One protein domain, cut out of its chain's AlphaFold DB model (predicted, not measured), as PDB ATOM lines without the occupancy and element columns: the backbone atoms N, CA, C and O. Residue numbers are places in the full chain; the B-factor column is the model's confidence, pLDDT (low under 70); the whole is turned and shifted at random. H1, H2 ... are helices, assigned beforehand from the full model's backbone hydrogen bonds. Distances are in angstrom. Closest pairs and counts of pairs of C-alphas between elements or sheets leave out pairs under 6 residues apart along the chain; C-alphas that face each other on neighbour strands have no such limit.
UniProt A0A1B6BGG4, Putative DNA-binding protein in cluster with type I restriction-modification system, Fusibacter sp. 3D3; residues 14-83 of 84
ATOM      1  N   ALA A  14     -20.249 -20.290  37.720       55.47
ATOM      2  CA  ALA A  14     -20.182 -20.508  36.276       55.47
ATOM      3  C   ALA A  14     -21.557 -20.979  35.758       55.47
ATOM      4  O   ALA A  14     -22.427 -21.390  36.528       55.47
ATOM      5  N   SER A  15     -21.781 -20.905  34.445       57.75
ATOM      6  CA  SER A  15     -23.060 -21.228  33.780       57.75
ATOM      7  C   SER A  15     -23.560 -22.666  34.006       57.75
ATOM      8  O   SER A  15     -24.697 -22.990  33.670       57.75
ATOM      9  N   ASP A  16     -22.747 -23.516  34.628       65.56
ATOM     10  CA  ASP A  16     -23.053 -24.885  35.034       65.56
ATOM     11  C   ASP A  16     -23.692 -25.002  36.436       65.56
ATOM     12  O   ASP A  16     -23.845 -26.115  36.939       65.56
ATOM     13  N   HIS A  17     -24.079 -23.884  37.068       58.00
ATOM     14  CA  HIS A  17     -24.640 -23.830  38.431       58.00
ATOM     15  C   HIS A  17     -23.712 -24.418  39.509       58.00
ATOM     16  O   HIS A  17     -24.159 -24.732  40.617       58.00
ATOM     17  N   LYS A  18     -22.412 -24.553  39.223       59.34
ATOM     18  CA  LYS A  18     -21.424 -24.985  40.210       59.34
ATOM     19  C   LYS A  18     -20.731 -23.773  40.813       59.34
ATOM     20  O   LYS A  18     -20.306 -22.845  40.125       59.34
ATOM     21  N   ILE A  19     -20.631 -23.795  42.137       54.72
ATOM     22  CA  ILE A  19     -19.890 -22.796  42.901       54.72
ATOM     23  C   ILE A  19     -18.429 -23.232  42.897       54.72
ATOM     24  O   ILE A  19     -18.070 -24.220  43.539       54.72
ATOM     25  N   TYR A  20     -17.591 -22.491  42.181       58.34
ATOM     26  CA  TYR A  20     -16.149 -22.681  42.228       58.34
ATOM     27  C   TYR A  20     -15.574 -21.797  43.337       58.34
ATOM     28  O   TYR A  20     -15.830 -20.594  43.383       58.34
ATOM     29  N   GLN A  21     -14.784 -22.389  44.235       57.72
ATOM     30  CA  GLN A  21     -13.892 -21.624  45.104       57.72
ATOM     31  C   GLN A  21     -12.730 -21.144  44.233       57.72
ATOM     32  O   GLN A  21     -11.751 -21.857  44.036       57.72
ATOM     33  N   VAL A  22     -12.894 -19.974  43.617       57.59
ATOM     34  CA  VAL A  22     -11.834 -19.350  42.828       57.59
ATOM     35  C   VAL A  22     -10.954 -18.566  43.791       57.59
ATOM     36  O   VAL A  22     -11.418 -17.639  44.453       57.59
ATOM     37  N   GLU A  23      -9.686 -18.953  43.905       59.47
ATOM     38  CA  GLU A  23      -8.719 -18.212  44.709       59.47
ATOM     39  C   GLU A  23      -8.424 -16.866  44.036       59.47
ATOM     40  O   GLU A  23      -7.828 -16.793  42.960       59.47
ATOM     41  N   TYR A  24      -8.859 -15.781  44.677       55.81
ATOM     42  CA  TYR A  24      -8.529 -14.426  44.256       55.81
ATOM     43  C   TYR A  24      -7.211 -14.011  44.896       55.81
ATOM     44  O   TYR A  24      -7.132 -13.724  46.091       55.81
ATOM     45  N   TYR A  25      -6.164 -13.969  44.083       63.25
ATOM     46  CA  TYR A  25      -4.868 -13.468  44.505       63.25
ATOM     47  C   TYR A  25      -4.818 -11.948  44.354       63.25
ATOM     48  O   TYR A  25      -5.155 -11.399  43.306       63.25
ATOM     49  N   ASN A  26      -4.375 -11.258  45.406       65.50
ATOM     50  CA  ASN A  26      -4.126  -9.823  45.345       65.50
ATOM     51  C   ASN A  26      -2.993  -9.539  44.339       65.50
ATOM     52  O   ASN A  26      -1.964 -10.222  44.341       65.50
ATOM     53  N   LEU A  27      -3.181  -8.527  43.489       61.53
ATOM     54  CA  LEU A  27      -2.221  -8.158  42.451       61.53
ATOM     55  C   LEU A  27      -0.818  -7.892  43.025       61.53
ATOM     56  O   LEU A  27       0.166  -8.374  42.468       61.53
ATOM     57  N   ASP A  28      -0.720  -7.230  44.177       60.41
ATOM     58  CA  ASP A  28       0.545  -6.954  44.862       60.41
ATOM     59  C   ASP A  28       1.222  -8.234  45.356       60.41
ATOM     60  O   ASP A  28       2.450  -8.316  45.360       60.41
ATOM     61  N   VAL A  29       0.450  -9.261  45.731       67.69
ATOM     62  CA  VAL A  29       0.976 -10.582  46.117       67.69
ATOM     63  C   VAL A  29       1.533 -11.309  44.897       67.69
ATOM     64  O   VAL A  29       2.660 -11.805  44.944       67.69
ATOM     65  N   VAL A  30       0.794 -11.320  43.785       68.19
ATOM     66  CA  VAL A  30       1.243 -11.925  42.518       68.19
ATOM     67  C   VAL A  30       2.523 -11.246  42.023       68.19
ATOM     68  O   VAL A  30       3.502 -11.917  41.685       68.19
ATOM     69  N   ILE A  31       2.553  -9.913  42.054       64.88
ATOM     70  CA  ILE A  31       3.716  -9.110  41.676       64.88
ATOM     71  C   ILE A  31       4.885  -9.367  42.641       64.88
ATOM     72  O   ILE A  31       5.994  -9.655  42.189       64.88
ATOM     73  N   SER A  32       4.661  -9.342  43.958       66.31
ATOM     74  CA  SER A  32       5.709  -9.563  44.971       66.31
ATOM     75  C   SER A  32       6.361 -10.941  44.869       66.31
ATOM     76  O   SER A  32       7.589 -11.054  44.951       66.31
ATOM     77  N   VAL A  33       5.567 -11.997  44.653       64.81
ATOM     78  CA  VAL A  33       6.097 -13.346  44.409       64.81
ATOM     79  C   VAL A  33       6.868 -13.367  43.087       64.81
ATOM     80  O   VAL A  33       8.002 -13.844  43.059       64.81
ATOM     81  N   GLY A  34       6.331 -12.763  42.022       64.56
ATOM     82  CA  GLY A  34       7.001 -12.650  40.722       64.56
ATOM     83  C   GLY A  34       8.359 -11.929  40.764       64.56
ATOM     84  O   GLY A  34       9.289 -12.318  40.053       64.56
ATOM     85  N   TYR A  35       8.526 -10.923  41.631       63.12
ATOM     86  CA  TYR A  35       9.799 -10.212  41.822       63.12
ATOM     87  C   TYR A  35      10.825 -10.987  42.659       63.12
ATOM     88  O   TYR A  35      12.026 -10.848  42.421       63.12
ATOM     89  N   ARG A  36      10.388 -11.832  43.604       63.44
ATOM     90  CA  ARG A  36      11.296 -12.698  44.384       63.44
ATOM     91  C   ARG A  36      11.917 -13.818  43.554       63.44
ATOM     92  O   ARG A  36      12.985 -14.318  43.914       63.44
ATOM     93  N   VAL A  37      11.302 -14.195  42.435       63.75
ATOM     94  CA  VAL A  37      11.862 -15.192  41.518       63.75
ATOM     95  C   VAL A  37      13.062 -14.589  40.765       63.75
ATOM     96  O   VAL A  37      12.931 -13.967  39.705       63.75
ATOM     97  N   LYS A  38      14.273 -14.807  41.298       63.72
ATOM     98  CA  LYS A  38      15.563 -14.569  40.617       63.72
ATOM     99  C   LYS A  38      15.866 -15.668  39.588       63.72
ATOM    100  O   LYS A  38      16.937 -16.265  39.597       63.72
ATOM    101  N   SER A  39      14.912 -15.978  38.716       73.94
ATOM    102  CA  SER A  39      15.132 -16.919  37.617       73.94
ATOM    103  C   SER A  39      15.369 -16.166  36.311       73.94
ATOM    104  O   SER A  39      14.848 -15.067  36.107       73.94
ATOM    105  N   LEU A  40      16.127 -16.780  35.400       79.00
ATOM    106  CA  LEU A  40      16.328 -16.266  34.044       79.00
ATOM    107  C   LEU A  40      14.982 -16.002  33.342       79.00
ATOM    108  O   LEU A  40      14.800 -14.958  32.718       79.00
ATOM    109  N   ARG A  41      14.005 -16.901  33.540       75.94
ATOM    110  CA  ARG A  41      12.631 -16.758  33.035       75.94
ATOM    111  C   ARG A  41      11.903 -15.554  33.641       75.94
ATOM    112  O   ARG A  41      11.226 -14.835  32.918       75.94
ATOM    113  N   GLY A  42      12.072 -15.288  34.938       78.00
ATOM    114  CA  GLY A  42      11.492 -14.110  35.592       78.00
ATOM    115  C   GLY A  42      12.045 -12.797  35.034       78.00
ATOM    116  O   GLY A  42      11.305 -11.833  34.848       78.00
ATOM    117  N   THR A  43      13.338 -12.761  34.698       82.00
ATOM    118  CA  THR A  43      13.945 -11.607  34.017       82.00
ATOM    119  C   THR A  43      13.381 -11.421  32.608       82.00
ATOM    120  O   THR A  43      13.008 -10.303  32.262       82.00
ATOM    121  N   GLN A  44      13.246 -12.498  31.830       81.81
ATOM    122  CA  GLN A  44      12.627 -12.451  30.498       81.81
ATOM    123  C   GLN A  44      11.177 -11.953  30.559       81.81
ATOM    124  O   GLN A  44      10.803 -11.070  29.790       81.81
ATOM    125  N   PHE A  45      10.388 -12.438  31.523       80.25
ATOM    126  CA  PHE A  45       9.017 -11.972  31.732       80.25
ATOM    127  C   PHE A  45       8.954 -10.476  32.053       80.25
ATOM    128  O   PHE A  45       8.146  -9.767  31.466       80.25
ATOM    129  N   ARG A  46       9.824  -9.959  32.934       80.44
ATOM    130  CA  ARG A  46       9.852  -8.519  33.258       80.44
ATOM    131  C   ARG A  46      10.210  -7.656  32.052       80.44
ATOM    132  O   ARG A  46       9.623  -6.587  31.884       80.44
ATOM    133  N   ILE A  47      11.151  -8.110  31.224       84.88
ATOM    134  CA  ILE A  47      11.517  -7.428  29.976       84.88
ATOM    135  C   ILE A  47      10.301  -7.371  29.044       84.88
ATOM    136  O   ILE A  47       9.943  -6.287  28.587       84.88
ATOM    137  N   TRP A  48       9.629  -8.505  28.840       86.31
ATOM    138  CA  TRP A  48       8.427  -8.596  28.013       86.31
ATOM    139  C   TRP A  48       7.263  -7.750  28.560       86.31
ATOM    140  O   TRP A  48       6.695  -6.930  27.848       86.31
ATOM    141  N   ALA A  49       6.941  -7.854  29.850       85.38
ATOM    142  CA  ALA A  49       5.856  -7.088  30.463       85.38
ATOM    143  C   ALA A  49       6.108  -5.574  30.366       85.38
ATOM    144  O   ALA A  49       5.196  -4.797  30.088       85.38
ATOM    145  N   SER A  50       7.368  -5.153  30.529       87.69
ATOM    146  CA  SER A  50       7.757  -3.749  30.371       87.69
ATOM    147  C   SER A  50       7.592  -3.252  28.934       87.69
ATOM    148  O   SER A  50       7.245  -2.086  28.743       87.69
ATOM    149  N   SER A  51       7.834  -4.092  27.917       88.56
ATOM    150  CA  SER A  51       7.618  -3.697  26.520       88.56
ATOM    151  C   SER A  51       6.132  -3.557  26.200       88.56
ATOM    152  O   SER A  51       5.746  -2.540  25.629       88.56
ATOM    153  N   VAL A  52       5.302  -4.506  26.647       87.06
ATOM    154  CA  VAL A  52       3.837  -4.458  26.481       87.06
ATOM    155  C   VAL A  52       3.253  -3.212  27.147       87.06
ATOM    156  O   VAL A  52       2.475  -2.482  26.538       87.06
ATOM    157  N   LEU A  53       3.669  -2.911  28.381       87.19
ATOM    158  CA  LEU A  53       3.159  -1.751  29.112       87.19
ATOM    159  C   LEU A  53       3.550  -0.427  28.435       87.19
ATOM    160  O   LEU A  53       2.729   0.484  28.332       87.19
ATOM    161  N   LYS A  54       4.791  -0.316  27.945       91.31
ATOM    162  CA  LYS A  54       5.242   0.859  27.180       91.31
ATOM    163  C   LYS A  54       4.447   1.041  25.893       91.31
ATOM    164  O   LYS A  54       4.102   2.168  25.547       91.31
ATOM    165  N   GLU A  55       4.176  -0.050  25.186       90.88
ATOM    166  CA  GLU A  55       3.357  -0.021  23.980       90.88
ATOM    167  C   GLU A  55       1.944   0.479  24.284       90.88
ATOM    168  O   GLU A  55       1.486   1.421  23.636       90.88
ATOM    169  N   TYR A  56       1.322  -0.067  25.330       89.50
ATOM    170  CA  TYR A  56      -0.008   0.333  25.771       89.50
ATOM    171  C   TYR A  56      -0.071   1.817  26.149       89.50
ATOM    172  O   TYR A  56      -0.965   2.525  25.702       89.50
ATOM    173  N   MET A  57       0.908   2.332  26.902       89.62
ATOM    174  CA  MET A  57       0.955   3.761  27.246       89.62
ATOM    175  C   MET A  57       1.119   4.669  26.022       89.62
ATOM    176  O   MET A  57       0.627   5.794  26.026       89.62
ATOM    177  N   ARG A  58       1.824   4.211  24.979       91.50
ATOM    178  CA  ARG A  58       2.084   5.021  23.782       91.50
ATOM    179  C   ARG A  58       0.941   4.975  22.772       91.50
ATOM    180  O   ARG A  58       0.657   5.985  22.138       91.50
ATOM    181  N   LYS A  59       0.354   3.796  22.557       89.62
ATOM    182  CA  LYS A  59      -0.650   3.546  21.510       89.62
ATOM    183  C   LYS A  59      -2.083   3.491  22.049       89.62
ATOM    184  O   LYS A  59      -3.016   3.559  21.263       89.62
ATOM    185  N   GLY A  60      -2.256   3.335  23.360       88.81
ATOM    186  CA  GLY A  60      -3.547   3.067  24.001       88.81
ATOM    187  C   GLY A  60      -3.972   1.594  23.960       88.81
ATOM    188  O   GLY A  60      -4.984   1.246  24.557       88.81
ATOM    189  N   PHE A  61      -3.210   0.729  23.285       85.50
ATOM    190  CA  PHE A  61      -3.457  -0.709  23.190       85.50
ATOM    191  C   PHE A  61      -2.137  -1.474  23.012       85.50
ATOM    192  O   PHE A  61      -1.121  -0.892  22.630       85.50
ATOM    193  N   ALA A  62      -2.151  -2.778  23.284       86.62
ATOM    194  CA  ALA A  62      -1.047  -3.691  23.001       86.62
ATOM    195  C   ALA A  62      -1.605  -4.934  22.300       86.62
ATOM    196  O   ALA A  62      -2.677  -5.414  22.672       86.62
ATOM    197  N   MET A  63      -0.903  -5.436  21.285       82.44
ATOM    198  CA  MET A  63      -1.399  -6.503  20.415       82.44
ATOM    199  C   MET A  63      -0.289  -7.513  20.115       82.44
ATOM    200  O   MET A  63       0.872  -7.149  19.962       82.44
ATOM    201  N   ASN A  64      -0.636  -8.803  20.078       80.88
ATOM    202  CA  ASN A  64       0.323  -9.873  19.810       80.88
ATOM    203  C   ASN A  64       0.306 -10.250  18.322       80.88
ATOM    204  O   ASN A  64      -0.361 -11.206  17.921       80.88
ATOM    205  N   ASP A  65       1.034  -9.474  17.519       77.44
ATOM    206  CA  ASP A  65       1.052  -9.577  16.054       77.44
ATOM    207  C   ASP A  65       1.458 -10.969  15.544       77.44
ATOM    208  O   ASP A  65       0.906 -11.448  14.555       77.44
ATOM    209  N   ASP A  66       2.397 -11.638  16.217       74.81
ATOM    210  CA  ASP A  66       2.881 -12.964  15.813       74.81
ATOM    211  C   ASP A  66       1.817 -14.046  16.017       74.81
ATOM    212  O   ASP A  66       1.674 -14.948  15.189       74.81
ATOM    213  N   LEU A  67       1.039 -13.949  17.098       69.62
ATOM    214  CA  LEU A  67      -0.074 -14.863  17.349       69.62
ATOM    215  C   LEU A  67      -1.206 -14.638  16.336       69.62
ATOM    216  O   LEU A  67      -1.780 -15.598  15.824       69.62
ATOM    217  N   LEU A  68      -1.485 -13.374  16.012       70.75
ATOM    218  CA  LEU A  68      -2.515 -12.994  15.044       70.75
ATOM    219  C   LEU A  68      -2.164 -13.462  13.632       70.75
ATOM    220  O   LEU A  68      -3.020 -13.997  12.932       70.75
ATOM    221  N   LYS A  69      -0.897 -13.341  13.231       70.88
ATOM    222  CA  LYS A  69      -0.437 -13.781  11.910       70.88
ATOM    223  C   LYS A  69      -0.420 -15.303  11.747       70.88
ATOM    224  O   LYS A  69      -0.658 -15.776  10.641       70.88
ATOM    225  N   ASN A  70      -0.153 -16.064  12.811       67.31
ATOM    226  CA  ASN A  70       0.083 -17.511  12.705       67.31
ATOM    227  C   ASN A  70      -1.129 -18.400  13.047       67.31
ATOM    228  O   ASN A  70      -1.230 -19.490  12.491       67.31
ATOM    229  N   ASN A  71      -2.058 -17.968  13.915       56.62
ATOM    230  CA  ASN A  71      -3.093 -18.854  14.486       56.62
ATOM    231  C   ASN A  71      -4.555 -18.480  14.148       56.62
ATOM    232  O   ASN A  71      -5.468 -18.884  14.863       56.62
ATOM    233  N   GLY A  72      -4.802 -17.766  13.042       58.41
ATOM    234  CA  GLY A  72      -6.165 -17.552  12.518       58.41
ATOM    235  C   GLY A  72      -6.690 -16.116  12.584       58.41
ATOM    236  O   GLY A  72      -7.902 -15.912  12.618       58.41
ATOM    237  N   GLY A  73      -5.806 -15.114  12.568       55.28
ATOM    238  CA  GLY A  73      -6.150 -13.686  12.608       55.28
ATOM    239  C   GLY A  73      -6.851 -13.120  11.371       55.28
ATOM    240  O   GLY A  73      -6.675 -11.947  11.093       55.28
ATOM    241  N   GLY A  74      -7.624 -13.918  10.632       63.44
ATOM    242  CA  GLY A  74      -8.673 -13.376   9.767       63.44
ATOM    243  C   GLY A  74      -9.901 -13.074  10.621       63.44
ATOM    244  O   GLY A  74     -10.132 -11.938  11.010       63.44
ATOM    245  N   VAL A  75     -10.585 -14.134  11.065       64.38
ATOM    246  CA  VAL A  75     -11.876 -14.041  11.773       64.38
ATOM    247  C   VAL A  75     -11.788 -13.242  13.080       64.38
ATOM    248  O   VAL A  75     -12.614 -12.376  13.330       64.38
ATOM    249  N   PHE A  76     -10.758 -13.472  13.901       65.81
ATOM    250  CA  PHE A  76     -10.608 -12.759  15.179       65.81
ATOM    251  C   PHE A  76     -10.269 -11.269  15.000       65.81
ATOM    252  O   PHE A  76     -10.567 -10.447  15.861       65.81
ATOM    253  N   PHE A  77      -9.617 -10.910  13.894       67.31
ATOM    254  CA  PHE A  77      -9.251  -9.524  13.599       67.31
ATOM    255  C   PHE A  77     -10.438  -8.769  12.999       67.31
ATOM    256  O   PHE A  77     -10.658  -7.612  13.354       67.31
ATOM    257  N   ASP A  78     -11.231  -9.447  12.169       69.31
ATOM    258  CA  ASP A  78     -12.489  -8.932  11.628       69.31
ATOM    259  C   ASP A  78     -13.501  -8.654  12.758       69.31
ATOM    260  O   ASP A  78     -14.053  -7.557  12.830       69.31
ATOM    261  N   GLU A  79     -13.653  -9.571  13.724       69.75
ATOM    262  CA  GLU A  79     -14.487  -9.359  14.924       69.75
ATOM    263  C   GLU A  79     -14.008  -8.179  15.792       69.75
ATOM    264  O   GLU A  79     -14.813  -7.479  16.411       69.75
ATOM    265  N   LEU A  80     -12.692  -7.948  15.870       70.44
ATOM    266  CA  LEU A  80     -12.137  -6.797  16.588       70.44
ATOM    267  C   LEU A  80     -12.428  -5.474  15.868       70.44
ATOM    268  O   LEU A  80     -12.654  -4.470  16.543       70.44
ATOM    269  N   LEU A  81     -12.430  -5.469  14.531       71.75
ATOM    270  CA  LEU A  81     -12.768  -4.299  13.719       71.75
ATOM    271  C   LEU A  81     -14.256  -3.950  13.796       71.75
ATOM    272  O   LEU A  81     -14.579  -2.773  13.890       71.75
ATOM    273  N   GLU A  82     -15.151  -4.939  13.815       79.00
ATOM    274  CA  GLU A  82     -16.602  -4.709  13.942       79.00
ATOM    275  C   GLU A  82     -17.019  -4.097  15.290       79.00
ATOM    276  O   GLU A  82     -18.128  -3.584  15.436       79.00
ATOM    277  N   ARG A  83     -16.150  -4.169  16.301       68.00
ATOM    278  CA  ARG A  83     -16.440  -3.732  17.671       68.00
ATOM    279  C   ARG A  83     -16.203  -2.241  17.932       68.00
ATOM    280  O   ARG A  83     -16.455  -1.797  19.057       68.00
TER     281      ARG A  83
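This is residues 14 to 83 of the 84 residues of the protein "Putative DNA-binding protein in cluster with type I restriction-modification system" of Fusibacter sp. 3D3 (UniProt A0A1B6BGG4). The long helix H2 is the spine of an open C-shaped chain: H1 makes a corner near its first end, and after its last end residues 60 to 64 fold back toward H3 and H4. Residues 14 to 26 stick out as a tail. The printed part has 70 residues with four named helices, H1 to H4 in order, and no named strand: all helix, extended, radius of gyration of the C-alphas 17.2 A, spans 40 by 40 by 23 A.

H2, residues 40 to 59, is 28.9 A long from C-alpha 40 at (16.328, -16.266, 34.044). H1 is residues 27 to 36, 14.4 A; H3 residues 65 to 70; H4 residues 75 to 81, ending at (-12.768, -4.299, 13.719).

H2 and H1 are close but not clearly touching, closest C-alphas Gly 42 and Gly 34 at 7.0 A, a steep tilt of 44 degrees, opposite ways. H2 is apart from H3 and H4. H3 and H4 are close but not clearly touching, closest C-alphas Leu 68 and Phe 77 at 7.7 A. In H1 to H4 every O i to N i+4 pair is within hydrogen-bond range.

The printed part has no cut, and its three links are tight. Residues 14 to 38, 67, 70 to 79 and 83 have pLDDT under 70.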